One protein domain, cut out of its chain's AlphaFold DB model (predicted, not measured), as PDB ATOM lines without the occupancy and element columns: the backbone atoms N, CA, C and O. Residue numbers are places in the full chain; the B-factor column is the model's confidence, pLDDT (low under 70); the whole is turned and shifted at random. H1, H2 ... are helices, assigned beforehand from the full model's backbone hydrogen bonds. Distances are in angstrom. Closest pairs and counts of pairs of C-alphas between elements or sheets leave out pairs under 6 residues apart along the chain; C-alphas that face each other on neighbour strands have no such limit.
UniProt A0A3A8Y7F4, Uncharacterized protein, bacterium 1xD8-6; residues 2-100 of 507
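This is residues 2 to 100 of the 507 residues of an uncharacterized protein of bacterium 1xD8-6 (UniProt A0A3A8Y7F4). Helices H3 to H6 pack as a crossed cluster, with H2 then H1 as an outward arm. The printed part, 99 residues, has six named helices, H1 to H6 in order. It is all helix and compact, radius of gyration of the C-alphas 13.5 A, spanning 43 by 26 by 21 A.

H1, residues 2 to 9, and H2, residues 11 to 20, are near each other. H3, residues 24 to 32, touches H4, residues 50 to 61, closest C-alphas Pro 25 and Phe 57, 5.9 A. H5, residues 68 to 76, and H6, residues 87 to 98, form a hairpin, closest C-alphas Ala 75 and Arg 90, 4.3 A. In H1, H3, H5 and H6 every O i to N i+4 pair is within hydrogen-bond range; in H2 5 of 6, in H4 6 of 8.

H1 begins at C-alpha 2 (53.212, 107.083, 179.314) and H6 ends at C-alpha 98 (57.558, 85.563, 142.184).

The printed part has no cut; residues 33 to 49 form a long link, with pLDDT under 70 at 37 to 39.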
ATOM      1  N   GLN A   2      51.913 106.414 179.549       75.44
ATOM      2  CA  GLN A   2      53.212 107.083 179.314       75.44
ATOM      3  C   GLN A   2      53.772 106.962 177.879       75.44
ATOM      4  O   GLN A   2      54.234 107.950 177.323       75.44
ATOM      5  N   GLN A   3      53.693 105.792 177.232       78.38
ATOM      6  CA  GLN A   3      54.240 105.604 175.873       78.38
ATOM      7  C   GLN A   3      53.547 106.473 174.809       78.38
ATOM      8  O   GLN A   3      54.206 107.022 173.931       78.38
ATOM      9  N   ILE A   4      52.225 106.642 174.904       83.69
ATOM     10  CA  ILE A   4      51.450 107.480 173.975       83.69
ATOM     11  C   ILE A   4      51.845 108.950 174.127       83.69
ATOM     12  O   ILE A   4      51.923 109.675 173.140       83.69
ATOM     13  N   GLU A   5      52.078 109.401 175.359       87.44
ATOM     14  CA  GLU A   5      52.483 110.779 175.640       87.44
ATOM     15  C   GLU A   5      53.897 111.063 175.133       87.44
ATOM     16  O   GLU A   5      54.112 112.109 174.528       87.44
ATOM     17  N   ILE A   6      54.821 110.105 175.267       87.25
ATOM     18  CA  ILE A   6      56.178 110.200 174.705       87.25
ATOM     19  C   ILE A   6      56.129 110.305 173.176       87.25
ATOM     20  O   ILE A   6      56.749 111.201 172.610       87.25
ATOM     21  N   VAL A   7      55.359 109.436 172.507       89.25
ATOM     22  CA  VAL A   7      55.211 109.475 171.040       89.25
ATOM     23  C   VAL A   7      54.595 110.794 170.579       89.25
ATOM     24  O   VAL A   7      55.005 111.332 169.558       89.25
ATOM     25  N   LYS A   8      53.634 111.345 171.331       89.31
ATOM     26  CA  LYS A   8      53.058 112.664 171.030       89.31
ATOM     27  C   LYS A   8      54.057 113.801 171.247       89.31
ATOM     28  O   LYS A   8      54.038 114.754 170.478       89.31
ATOM     29  N   TYR A   9      54.882 113.729 172.290       92.00
ATOM     30  CA  TYR A   9      55.840 114.782 172.627       92.00
ATOM     31  C   TYR A   9      56.989 114.860 171.611       92.00
ATOM     32  O   TYR A   9      57.333 115.954 171.179       92.00
ATOM     33  N   TYR A  10      57.523 113.712 171.182       91.75
ATOM     34  CA  TYR A  10      58.611 113.604 170.195       91.75
ATOM     35  C   TYR A  10      58.115 113.246 168.783       91.75
ATOM     36  O   TYR A  10      58.813 112.580 168.018       91.75
ATOM     37  N   GLY A  11      56.875 113.613 168.443       91.94
ATOM     38  CA  GLY A  11      56.208 113.124 167.232       91.94
ATOM     39  C   GLY A  11      56.970 113.435 165.943       91.94
ATOM     40  O   GLY A  11      57.132 112.563 165.088       91.94
ATOM     41  N   LYS A  12      57.522 114.650 165.838       92.88
ATOM     42  CA  LYS A  12      58.306 115.089 164.676       92.88
ATOM     43  C   LYS A  12      59.620 114.324 164.555       92.88
ATOM     44  O   LYS A  12      59.909 113.784 163.494       92.88
ATOM     45  N   GLU A  13      60.392 114.251 165.634       94.31
ATOM     46  CA  GLU A  13      61.693 113.582 165.666       94.31
ATOM     47  C   GLU A  13      61.551 112.088 165.357       94.31
ATOM     48  O   GLU A  13      62.313 111.538 164.561       94.31
ATOM     49  N   LEU A  14      60.535 111.439 165.933       92.44
ATOM     50  CA  LEU A  14      60.237 110.035 165.662       92.44
ATOM     51  C   LEU A  14      59.788 109.816 164.214       92.44
ATOM     52  O   LEU A  14      60.202 108.834 163.606       92.44
ATOM     53  N   ALA A  15      58.975 110.712 163.644       92.94
ATOM     54  CA  ALA A  15      58.551 110.602 162.249       92.94
ATOM     55  C   ALA A  15      59.740 110.709 161.281       92.94
ATOM     56  O   ALA A  15      59.848 109.882 160.378       92.94
ATOM     57  N   GLU A  16      60.669 111.649 161.498       92.62
ATOM     58  CA  GLU A  16      61.884 111.761 160.672       92.62
ATOM     59  C   GLU A  16      62.737 110.484 160.727       92.62
ATOM     60  O   GLU A  16      63.181 109.994 159.690       92.62
ATOM     61  N   ILE A  17      62.909 109.893 161.916       93.25
ATOM     62  CA  ILE A  17      63.641 108.626 162.079       93.25
ATOM     63  C   ILE A  17      62.925 107.484 161.346       93.25
ATOM     64  O   ILE A  17      63.561 106.688 160.654       93.25
ATOM     65  N   LEU A  18      61.599 107.397 161.470       93.06
ATOM     66  CA  LEU A  18      60.820 106.337 160.836       93.06
ATOM     67  C   LEU A  18      60.840 106.437 159.303       93.06
ATOM     68  O   LEU A  18      60.873 105.404 158.643       93.06
ATOM     69  N   ARG A  19      60.899 107.632 158.709       92.12
ATOM     70  CA  ARG A  19      60.963 107.782 157.240       92.12
ATOM     71  C   ARG A  19      62.221 107.194 156.606       92.12
ATOM     72  O   ARG A  19      62.192 106.840 155.427       92.12
ATOM     73  N   VAL A  20      63.317 107.125 157.359       89.88
ATOM     74  CA  VAL A  20      64.619 106.642 156.866       89.88
ATOM     75  C   VAL A  20      64.991 105.256 157.392       89.88
ATOM     76  O   VAL A  20      65.917 104.642 156.875       89.88
ATOM     77  N   SER A  21      64.291 104.757 158.411       90.88
ATOM     78  CA  SER A  21      64.585 103.462 159.026       90.88
ATOM     79  C   SER A  21      64.129 102.286 158.158       90.88
ATOM     80  O   SER A  21      62.963 102.192 157.771       90.88
ATOM     81  N   GLU A  22      65.026 101.320 157.952       88.50
ATOM     82  CA  GLU A  22      64.739 100.051 157.264       88.50
ATOM     83  C   GLU A  22      63.734  99.163 158.022       88.50
ATOM     84  O   GLU A  22      63.141  98.252 157.446       88.50
ATOM     85  N   GLN A  23      63.513  99.425 159.315       90.19
ATOM     86  CA  GLN A  23      62.576  98.661 160.146       90.19
ATOM     87  C   GLN A  23      61.133  99.158 160.029       90.19
ATOM     88  O   GLN A  23      60.197  98.417 160.327       90.19
ATOM     89  N   THR A  24      60.925 100.402 159.588       93.62
ATOM     90  CA  THR A  24      59.595 101.021 159.515       93.62
ATOM     91  C   THR A  24      58.584 100.213 158.701       93.62
ATOM     92  O   THR A  24      57.480 100.014 159.210       93.62
ATOM     93  N   PRO A  25      58.911  99.680 157.506       93.19
ATOM     94  CA  PRO A  25      57.988  98.830 156.756       93.19
ATOM     95  C   PRO A  25      57.485  97.642 157.582       93.19
ATOM     96  O   PRO A  25      56.285  97.389 157.625       93.19
ATOM     97  N   GLN A  26      58.383  96.957 158.298       91.94
ATOM     98  CA  GLN A  26      58.040  95.795 159.123       91.94
ATOM     99  C   GLN A  26      57.121  96.194 160.280       91.94
ATOM    100  O   GLN A  26      56.129  95.522 160.532       91.94
ATOM    101  N   LEU A  27      57.382  97.336 160.927       92.31
ATOM    102  CA  LEU A  27      56.503  97.873 161.968       92.31
ATOM    103  C   LEU A  27      55.106  98.213 161.420       92.31
ATOM    104  O   LEU A  27      54.094  97.950 162.063       92.31
ATOM    105  N   ILE A  28      55.007  98.796 160.223       93.12
ATOM    106  CA  ILE A  28      53.695  99.106 159.638       93.12
ATOM    107  C   ILE A  28      52.958  97.797 159.296       93.12
ATOM    108  O   ILE A  28      51.785  97.646 159.645       93.12
ATOM    109  N   ILE A  29      53.644  96.820 158.691       92.25
ATOM    110  CA  ILE A  29      53.073  95.509 158.339       92.25
ATOM    111  C   ILE A  29      52.597  94.766 159.591       92.25
ATOM    112  O   ILE A  29      51.436  94.360 159.644       92.25
ATOM    113  N   SER A  30      53.429  94.650 160.627       89.88
ATOM    114  CA  SER A  30      53.061  93.973 161.876       89.88
ATOM    115  C   SER A  30      51.886  94.640 162.590       89.88
ATOM    116  O   SER A  30      51.059  93.969 163.210       89.88
ATOM    117  N   LYS A  31      51.766  95.968 162.490       90.38
ATOM    118  CA  LYS A  31      50.661  96.695 163.115       90.38
ATOM    119  C   LYS A  31      49.346  96.595 162.351       90.38
ATOM    120  O   LYS A  31      48.301  96.558 162.992       90.38
ATOM    121  N   PHE A  32      49.368  96.612 161.020       90.12
ATOM    122  CA  PHE A  32      48.140  96.768 160.231       90.12
ATOM    123  C   PHE A  32      47.753  95.539 159.414       90.12
ATOM    124  O   PHE A  32      46.570  95.358 159.133       90.12
ATOM    125  N   LEU A  33      48.715  94.699 159.036       90.12
ATOM    126  CA  LEU A  33      48.492  93.568 158.135       90.12
ATOM    127  C   LEU A  33      48.646  92.219 158.835       90.12
ATOM    128  O   LEU A  33      47.928  91.292 158.487       90.12
ATOM    129  N   GLU A  34      49.533  92.096 159.821       89.38
ATOM    130  CA  GLU A  34      49.821  90.818 160.481       89.38
ATOM    131  C   GLU A  34      48.706  90.362 161.445       89.38
ATOM    132  O   GLU A  34      48.016  91.158 162.101       89.38
ATOM    133  N   ALA A  35      48.521  89.046 161.544       82.81
ATOM    134  CA  ALA A  35      47.656  88.395 162.511       82.81
ATOM    135  C   ALA A  35      48.096  88.743 163.939       82.81
ATOM    136  O   ALA A  35      49.273  88.711 164.281       82.81
ATOM    137  N   GLY A  36      47.142  89.105 164.796       73.50
ATOM    138  CA  GLY A  36      47.471  89.594 166.136       73.50
ATOM    139  C   GLY A  36      47.953  91.049 166.180       73.50
ATOM    140  O   GLY A  36      48.309  91.508 167.258       73.50
ATOM    141  N   SER A  37      47.858  91.807 165.081       67.38
ATOM    142  CA  SER A  37      48.015  93.277 165.021       67.38
ATOM    143  C   SER A  37      47.348  94.029 166.180       67.38
ATOM    144  O   SER A  37      47.898  94.991 166.710       67.38
ATOM    145  N   LYS A  38      46.191  93.557 166.662       62.84
ATOM    146  CA  LYS A  38      45.496  94.130 167.832       62.84
ATOM    147  C   LYS A  38      46.274  94.012 169.154       62.84
ATOM    148  O   LYS A  38      46.004  94.768 170.080       62.84
ATOM    149  N   LYS A  39      47.221  93.072 169.258       65.56
ATOM    150  CA  LYS A  39      48.130  92.899 170.406       65.56
ATOM    151  C   LYS A  39      49.362  93.808 170.311       65.56
ATOM    152  O   LYS A  39      50.125  93.894 171.270       65.56
ATOM    153  N   CYS A  40      49.562  94.485 169.180       71.25
ATOM    154  CA  CYS A  40      50.694  95.371 168.960       71.25
ATOM    155  C   CYS A  40      50.527  96.661 169.782       71.25
ATOM    156  O   CYS A  40      49.608  97.445 169.547       71.25
ATOM    157  N   GLN A  41      51.402  96.879 170.768       77.81
ATOM    158  CA  GLN A  41      51.232  97.955 171.757       77.81
ATOM    159  C   GLN A  41      51.877  99.296 171.367       77.81
ATOM    160  O   GLN A  41      51.716 100.278 172.088       77.81
ATOM    161  N   TYR A  42      52.608  99.379 170.247       85.69
ATOM    162  CA  TYR A  42      53.280 100.623 169.859       85.69
ATOM    163  C   TYR A  42      52.392 101.566 169.037       85.69
ATOM    164  O   TYR A  42      51.495 101.169 168.285       85.69
ATOM    165  N   HIS A  43      52.675 102.863 169.154       87.19
ATOM    166  CA  HIS A  43      51.945 103.941 168.493       87.19
ATOM    167  C   HIS A  43      52.853 104.671 167.504       87.19
ATOM    168  O   HIS A  43      53.982 105.009 167.844       87.19
ATOM    169  N   PHE A  44      52.347 104.919 166.295       90.19
ATOM    170  CA  PHE A  44      53.038 105.760 165.322       90.19
ATOM    171  C   PHE A  44      52.782 107.242 165.644       90.19
ATOM    172  O   PHE A  44      51.688 107.566 166.128       90.19
ATOM    173  N   PRO A  45      53.763 108.134 165.409       92.25
ATOM    174  CA  PRO A  45      53.563 109.574 165.544       92.25
ATOM    175  C   PRO A  45      52.522 110.059 164.530       92.25
ATOM    176  O   PRO A  45      52.424 109.521 163.430       92.25
ATOM    177  N   LYS A  46      51.736 111.083 164.887       90.31
ATOM    178  CA  LYS A  46      50.683 111.619 164.000       90.31
ATOM    179  C   LYS A  46      51.262 112.279 162.748       90.31
ATOM    180  O   LYS A  46      50.566 112.415 161.750       90.31
ATOM    181  N   GLU A  47      52.512 112.712 162.844       93.75
ATOM    182  CA  GLU A  47      53.303 113.335 161.795       93.75
ATOM    183  C   GLU A  47      53.731 112.352 160.697       93.75
ATOM    184  O   GLU A  47      54.140 112.815 159.638       93.75
ATOM    185  N   LEU A  48      53.641 111.035 160.930       92.62
ATOM    186  CA  LEU A  48      53.811 110.012 159.899       92.62
ATOM    187  C   LEU A  48      52.429 109.645 159.341       92.62
ATOM    188  O   LEU A  48      51.685 108.864 159.940       92.62
ATOM    189  N   SER A  49      52.067 110.250 158.214       91.12
ATOM    190  CA  SER A  49      50.751 110.080 157.598       91.12
ATOM    191  C   SER A  49      50.630 108.727 156.883       91.12
ATOM    192  O   SER A  49      51.573 108.316 156.205       91.12
ATOM    193  N   PRO A  50      49.451 108.068 156.900       91.12
ATOM    194  CA  PRO A  50      49.199 106.878 156.082       91.12
ATOM    195  C   PRO A  50      49.449 107.083 154.581       91.12
ATOM    196  O   PRO A  50      49.778 106.133 153.880       91.12
ATOM    197  N   SER A  51      49.345 108.318 154.077       90.19
ATOM    198  CA  SER A  51      49.684 108.645 152.683       90.19
ATOM    199  C   SER A  51      51.164 108.433 152.343       90.19
ATOM    200  O   SER A  51      51.500 108.331 151.172       90.19
ATOM    201  N   GLU A  52      52.048 108.392 153.345       93.38
ATOM    202  CA  GLU A  52      53.489 108.164 153.173       93.38
ATOM    203  C   GLU A  52      53.836 106.666 153.117       93.38
ATOM    204  O   GLU A  52      54.940 106.301 152.712       93.38
ATOM    205  N   PHE A  53      52.914 105.781 153.520       94.44
ATOM    206  CA  PHE A  53      53.188 104.345 153.624       94.44
ATOM    207  C   PHE A  53      53.470 103.702 152.269       94.44
ATOM    208  O   PHE A  53      54.283 102.785 152.199       94.44
ATOM    209  N   GLU A  54      52.851 104.194 151.197       93.88
ATOM    210  CA  GLU A  54      53.041 103.626 149.864       93.88
ATOM    211  C   GLU A  54      54.500 103.736 149.395       93.88
ATOM    212  O   GLU A  54      55.083 102.737 148.978       93.88
ATOM    213  N   ASP A  55      55.129 104.901 149.574       93.38
ATOM    214  CA  ASP A  55      56.540 105.108 149.229       93.38
ATOM    215  C   ASP A  55      57.481 104.304 150.140       93.38
ATOM    216  O   ASP A  55      58.499 103.778 149.684       93.38
ATOM    217  N   ILE A  56      57.146 104.185 151.431       94.94
ATOM    218  CA  ILE A  56      57.906 103.377 152.399       94.94
ATOM    219  C   ILE A  56      57.882 101.900 151.990       94.94
ATOM    220  O   ILE A  56      58.923 101.239 151.979       94.94
ATOM    221  N   PHE A  57      56.711 101.380 151.625       96.00
ATOM    222  CA  PHE A  57      56.568 100.002 151.171       96.00
ATOM    223  C   PHE A  57      57.221  99.763 149.821       96.00
ATOM    224  O   PHE A  57      57.846  98.724 149.651       96.00
ATOM    225  N   GLN A  58      57.130 100.704 148.880       95.94
ATOM    226  CA  GLN A  58      57.767 100.539 147.578       95.94
ATOM    227  C   GLN A  58      59.294 100.447 147.724       95.94
ATOM    228  O   GLN A  58      59.891  99.501 147.221       95.94
ATOM    229  N   LYS A  59      59.912 101.326 148.530       94.38
ATOM    230  CA  LYS A  59      61.347 101.227 148.866       94.38
ATOM    231  C   LYS A  59      61.715  99.893 149.515       94.38
ATOM    232  O   LYS A  59      62.793  99.367 149.266       94.38
ATOM    233  N   TYR A  60      60.837  99.361 150.362       94.94
ATOM    234  CA  TYR A  60      61.043  98.064 150.997       94.94
ATOM    235  C   TYR A  60      60.947  96.903 150.006       94.94
ATOM    236  O   TYR A  60      61.778  96.005 150.059       94.94
ATOM    237  N   ILE A  61      59.966  96.925 149.100       94.94
ATOM    238  CA  ILE A  61      59.788  95.906 148.057       94.94
ATOM    239  C   ILE A  61      61.000  95.866 147.122       94.94
ATOM    240  O   ILE A  61      61.445  94.783 146.757       94.94
ATOM    241  N   ASP A  62      61.549  97.033 146.787       92.50
ATOM    242  CA  ASP A  62      62.721  97.163 145.918       92.50
ATOM    243  C   ASP A  62      64.046  96.805 146.628       92.50
ATOM    244  O   ASP A  62      65.100  96.772 145.993       92.50
ATOM    245  N   SER A  63      64.019  96.539 147.941       89.75
ATOM    246  CA  SER A  63      65.208  96.194 148.725       89.75
ATOM    247  C   SER A  63      65.588  94.718 148.593       89.75
ATOM    248  O   SER A  63      64.757  93.822 148.744       89.75
ATOM    249  N   GLU A  64      66.888  94.438 148.467       84.19
ATOM    250  CA  GLU A  64      67.426  93.070 148.499       84.19
ATOM    251  C   GLU A  64      67.189  92.366 149.846       84.19
ATOM    252  O   GLU A  64      67.123  91.134 149.902       84.19
ATOM    253  N   THR A  65      67.029  93.128 150.934       85.00
ATOM    254  CA  THR A  65      66.823  92.612 152.298       85.00
ATOM    255  C   THR A  65      65.359  92.340 152.637       85.00
ATOM    256  O   THR A  65      65.061  91.904 153.752       85.00
ATOM    257  N   ALA A  66      64.438  92.561 151.693       89.88
ATOM    258  CA  ALA A  66      63.028  92.289 151.904       89.88
ATOM    259  C   ALA A  66      62.807  90.830 152.339       89.88
ATOM    260  O   ALA A  66      63.407  89.891 151.812       89.88
ATOM    261  N   ASN A  67      61.945  90.642 153.335       90.31
ATOM    262  CA  ASN A  67      61.525  89.334 153.815       90.31
ATOM    263  C   ASN A  67      60.329  88.830 152.996       90.31
ATOM    264  O   ASN A  67      59.304  89.512 152.923       90.31
ATOM    265  N   TYR A  68      60.437  87.612 152.458       88.94
ATOM    266  CA  TYR A  68      59.388  86.956 151.670       88.94
ATOM    267  C   TYR A  68      58.001  86.987 152.328       88.94
ATOM    268  O   TYR A  68      57.010  87.298 151.673       88.94
ATOM    269  N   ASN A  69      57.911  86.712 153.632       89.56
ATOM    270  CA  ASN A  69      56.623  86.651 154.321       89.56
ATOM    271  C   ASN A  69      55.932  88.019 154.352       89.56
ATOM    272  O   ASN A  69      54.725  88.102 154.149       89.56
ATOM    273  N   TYR A  70      56.693  89.094 154.556       92.62
ATOM    274  CA  TYR A  70      56.163  90.456 154.523       92.62
ATOM    275  C   TYR A  70      55.792  90.904 153.106       92.62
ATOM    276  O   TYR A  70      54.767  91.560 152.934       92.62
ATOM    277  N   LEU A  71      56.561  90.503 152.088       94.06
ATOM    278  CA  LEU A  71      56.186  90.727 150.688       94.06
ATOM    279  C   LEU A  71      54.864  90.022 150.347       94.06
ATOM    280  O   LEU A  71      53.987  90.625 149.732       94.06
ATOM    281  N   ARG A  72      54.676  88.781 150.818       92.94
ATOM    282  CA  ARG A  72      53.420  88.036 150.656       92.94
ATOM    283  C   ARG A  72      52.244  88.763 151.308       92.94
ATOM    284  O   ARG A  72      51.213  88.928 150.663       92.94
ATOM    285  N   LEU A  73      52.412  89.257 152.540       93.06
ATOM    286  CA  LEU A  73      51.370  90.048 153.206       93.06
ATOM    287  C   LEU A  73      51.005  91.306 152.413       93.06
ATOM    288  O   LEU A  73      49.825  91.622 152.301       93.06
ATOM    289  N   LEU A  74      51.990  92.006 151.844       94.75
ATOM    290  CA  LEU A  74      51.744  93.183 151.007       94.75
ATOM    291  C   LEU A  74      51.013  92.832 149.706       94.75
ATOM    292  O   LEU A  74      50.132  93.580 149.292       94.75
ATOM    293  N   ALA A  75      51.332  91.700 149.074       94.12
ATOM    294  CA  ALA A  75      50.659  91.250 147.854       94.12
ATOM    295  C   ALA A  75      49.166  90.941 148.097       94.12
ATOM    296  O   ALA A  75      48.294  91.362 147.322       94.12
ATOM    297  N   ASP A  76      48.863  90.269 149.209       91.56
ATOM    298  CA  ASP A  76      47.505  89.850 149.574       91.56
ATOM    299  C   ASP A  76      46.716  90.921 150.347       91.56
ATOM    300  O   ASP A  76      45.511  90.770 150.561       91.56
ATOM    301  N   ALA A  77      47.356  92.030 150.725       89.25
ATOM    302  CA  ALA A  77      46.769  93.052 151.580       89.25
ATOM    303  C   ALA A  77      45.440  93.612 151.047       89.25
ATOM    304  O   ALA A  77      45.271  93.901 149.858       89.25
ATOM    305  N   GLN A  78      44.510  93.844 151.975       86.25
ATOM    306  CA  GLN A  78      43.317  94.647 151.734       86.25
ATOM    307  C   GLN A  78      43.585  96.090 152.156       86.25
ATOM    308  O   GLN A  78      44.003  96.350 153.284       86.25
ATOM    309  N   SER A  79      43.321  97.027 151.250       88.94
ATOM    310  CA  SER A  79      43.489  98.453 151.524       88.94
ATOM    311  C   SER A  79      42.524  98.919 152.617       88.94
ATOM    312  O   SER A  79      41.352  98.537 152.639       88.94
ATOM    313  N   SER A  80      43.010  99.761 153.527       89.12
ATOM    314  CA  SER A  80      42.215 100.352 154.605       89.12
ATOM    315  C   SER A  80      42.500 101.846 154.731       89.12
ATOM    316  O   SER A  80      43.482 102.351 154.195       89.12
ATOM    317  N   LYS A  81      41.659 102.577 155.472       88.19
ATOM    318  CA  LYS A  81      41.906 104.006 155.734       88.19
ATOM    319  C   LYS A  81      43.184 104.245 156.550       88.19
ATOM    320  O   LYS A  81      43.803 105.290 156.409       88.19
ATOM    321  N   GLU A  82      43.543 103.298 157.416       89.19
ATOM    322  CA  GLU A  82      44.680 103.402 158.340       89.19
ATOM    323  C   GLU A  82      45.994 102.941 157.703       89.19
ATOM    324  O   GLU A  82      47.060 103.431 158.064       89.19
ATOM    325  N   CYS A  83      45.907 102.028 156.738       90.75
ATOM    326  CA  CYS A  83      47.017 101.543 155.933       90.75
ATOM    327  C   CYS A  83      46.537 101.436 154.474       90.75
ATOM    328  O   CYS A  83      46.036 100.378 154.065       90.75
ATOM    329  N   PRO A  84      46.577 102.548 153.714       92.88
ATOM    330  CA  PRO A  84      46.189 102.553 152.316       92.88
ATOM    331  C   PRO A  84      47.270 101.857 151.491       92.88
ATOM    332  O   PRO A  84      48.449 102.187 151.571       92.88
ATOM    333  N   ILE A  85      46.851 100.875 150.702       92.94
ATOM    334  CA  ILE A  85      47.720 100.094 149.820       92.94
ATOM    335  C   ILE A  85      47.063 100.075 148.443       92.94
ATOM    336  O   ILE A  85      45.909  99.659 148.312       92.94
ATOM    337  N   SER A  86      47.775 100.549 147.421       94.75
ATOM    338  CA  SER A  86      47.282 100.542 146.044       94.75
ATOM    339  C   SER A  86      47.466  99.183 145.365       94.75
ATOM    340  O   SER A  86      48.354  98.398 145.703       94.75
ATOM    341  N   ASP A  87      46.680  98.925 144.318       94.31
ATOM    342  CA  ASP A  87      46.857  97.728 143.488       94.31
ATOM    343  C   ASP A  87      48.221  97.696 142.778       94.31
ATOM    344  O   ASP A  87      48.751  96.617 142.506       94.31
ATOM    345  N   LYS A  88      48.831  98.861 142.514       95.94
ATOM    346  CA  LYS A  88      50.185  98.941 141.943       95.94
ATOM    347  C   LYS A  88      51.227  98.428 142.931       95.94
ATOM    348  O   LYS A  88      52.080  97.636 142.538       95.94
ATOM    349  N   LEU A  89      51.122  98.831 144.197       96.19
ATOM    350  CA  LEU A  89      52.014  98.368 145.255       96.19
ATOM    351  C   LEU A  89      51.863  96.856 145.481       96.19
ATOM    352  O   LEU A  89      52.857  96.138 145.559       96.19
ATOM    353  N   ARG A  90      50.627  96.344 145.482       95.81
ATOM    354  CA  ARG A  90      50.355  94.896 145.574       95.81
ATOM    355  C   ARG A  90      50.960  94.119 144.412       95.81
ATOM    356  O   ARG A  90      51.555  93.066 144.618       95.81
ATOM    357  N   LEU A  91      50.831  94.636 143.189       96.12
ATOM    358  CA  LEU A  91      51.438  94.029 142.005       96.12
ATOM    359  C   LEU A  91      52.971  94.029 142.090       96.12
ATOM    360  O   LEU A  91      53.596  93.043 141.705       96.12
ATOM    361  N   SER A  92      53.558  95.114 142.594       96.88
ATOM    362  CA  SER A  92      54.995  95.244 142.853       96.88
ATOM    363  C   SER A  92      55.468  94.171 143.841       96.88
ATOM    364  O   SER A  92      56.336  93.364 143.509       96.88
ATOM    365  N   ALA A  93      54.796  94.054 144.992       96.31
ATOM    366  CA  ALA A  93      55.077  93.034 146.000       96.31
ATOM    367  C   ALA A  93      54.911  91.608 145.451       96.31
ATOM    368  O   ALA A  93      55.764  90.755 145.681       96.31
ATOM    369  N   LYS A  94      53.850  91.353 144.673       95.06
ATOM    370  CA  LYS A  94      53.623  90.054 144.030       95.06
ATOM    371  C   LYS A  94      54.775  89.677 143.097       95.06
ATOM    372  O   LYS A  94      55.284  88.568 143.185       95.06
ATOM    373  N   ARG A  95      55.206  90.595 142.228       94.94
ATOM    374  CA  ARG A  95      56.341  90.356 141.322       94.94
ATOM    375  C   ARG A  95      57.628  90.084 142.097       94.94
ATOM    376  O   ARG A  95      58.357  89.170 141.732       94.94
ATOM    377  N   ALA A  96      57.867  90.826 143.178       93.94
ATOM    378  CA  ALA A  96      59.013  90.595 144.049       93.94
ATOM    379  C   ALA A  96      58.971  89.204 144.705       93.94
ATOM    380  O   ALA A  96      60.006  88.548 144.772       93.94
ATOM    381  N   CYS A  97      57.792  88.725 145.127       92.31
ATOM    382  CA  CYS A  97      57.605  87.349 145.598       92.31
ATOM    383  C   CYS A  97      57.923  86.315 144.512       92.31
ATOM    384  O   CYS A  97      58.644  85.358 144.792       92.31
ATOM    385  N   ASP A  98      57.394  86.504 143.299       90.62
ATOM    386  CA  ASP A  98      57.558  85.563 142.184       90.62
ATOM    387  C   ASP A  98      59.047  85.406 141.806       90.62
ATOM    388  O   ASP A  98      59.514  84.289 141.604       90.62
ATOM    389  N   SER A  99      59.822  86.499 141.810       89.94
ATOM    390  CA  SER A  99      61.268  86.486 141.517       89.94
ATOM    391  C   SER A  99      62.179  86.322 142.749       89.94
ATOM    392  O   SER A  99      63.400  86.440 142.635       89.94
ATOM    393  N   TYR A 100      61.620  86.109 143.948       87.12
ATOM    394  CA  TYR A 100      62.369  86.198 145.213       87.12
ATOM    395  C   TYR A 100      63.533  85.204 145.293       87.12
ATOM    396  O   TYR A 100      64.623  85.540 145.759       87.12
TER     397      TYR A 100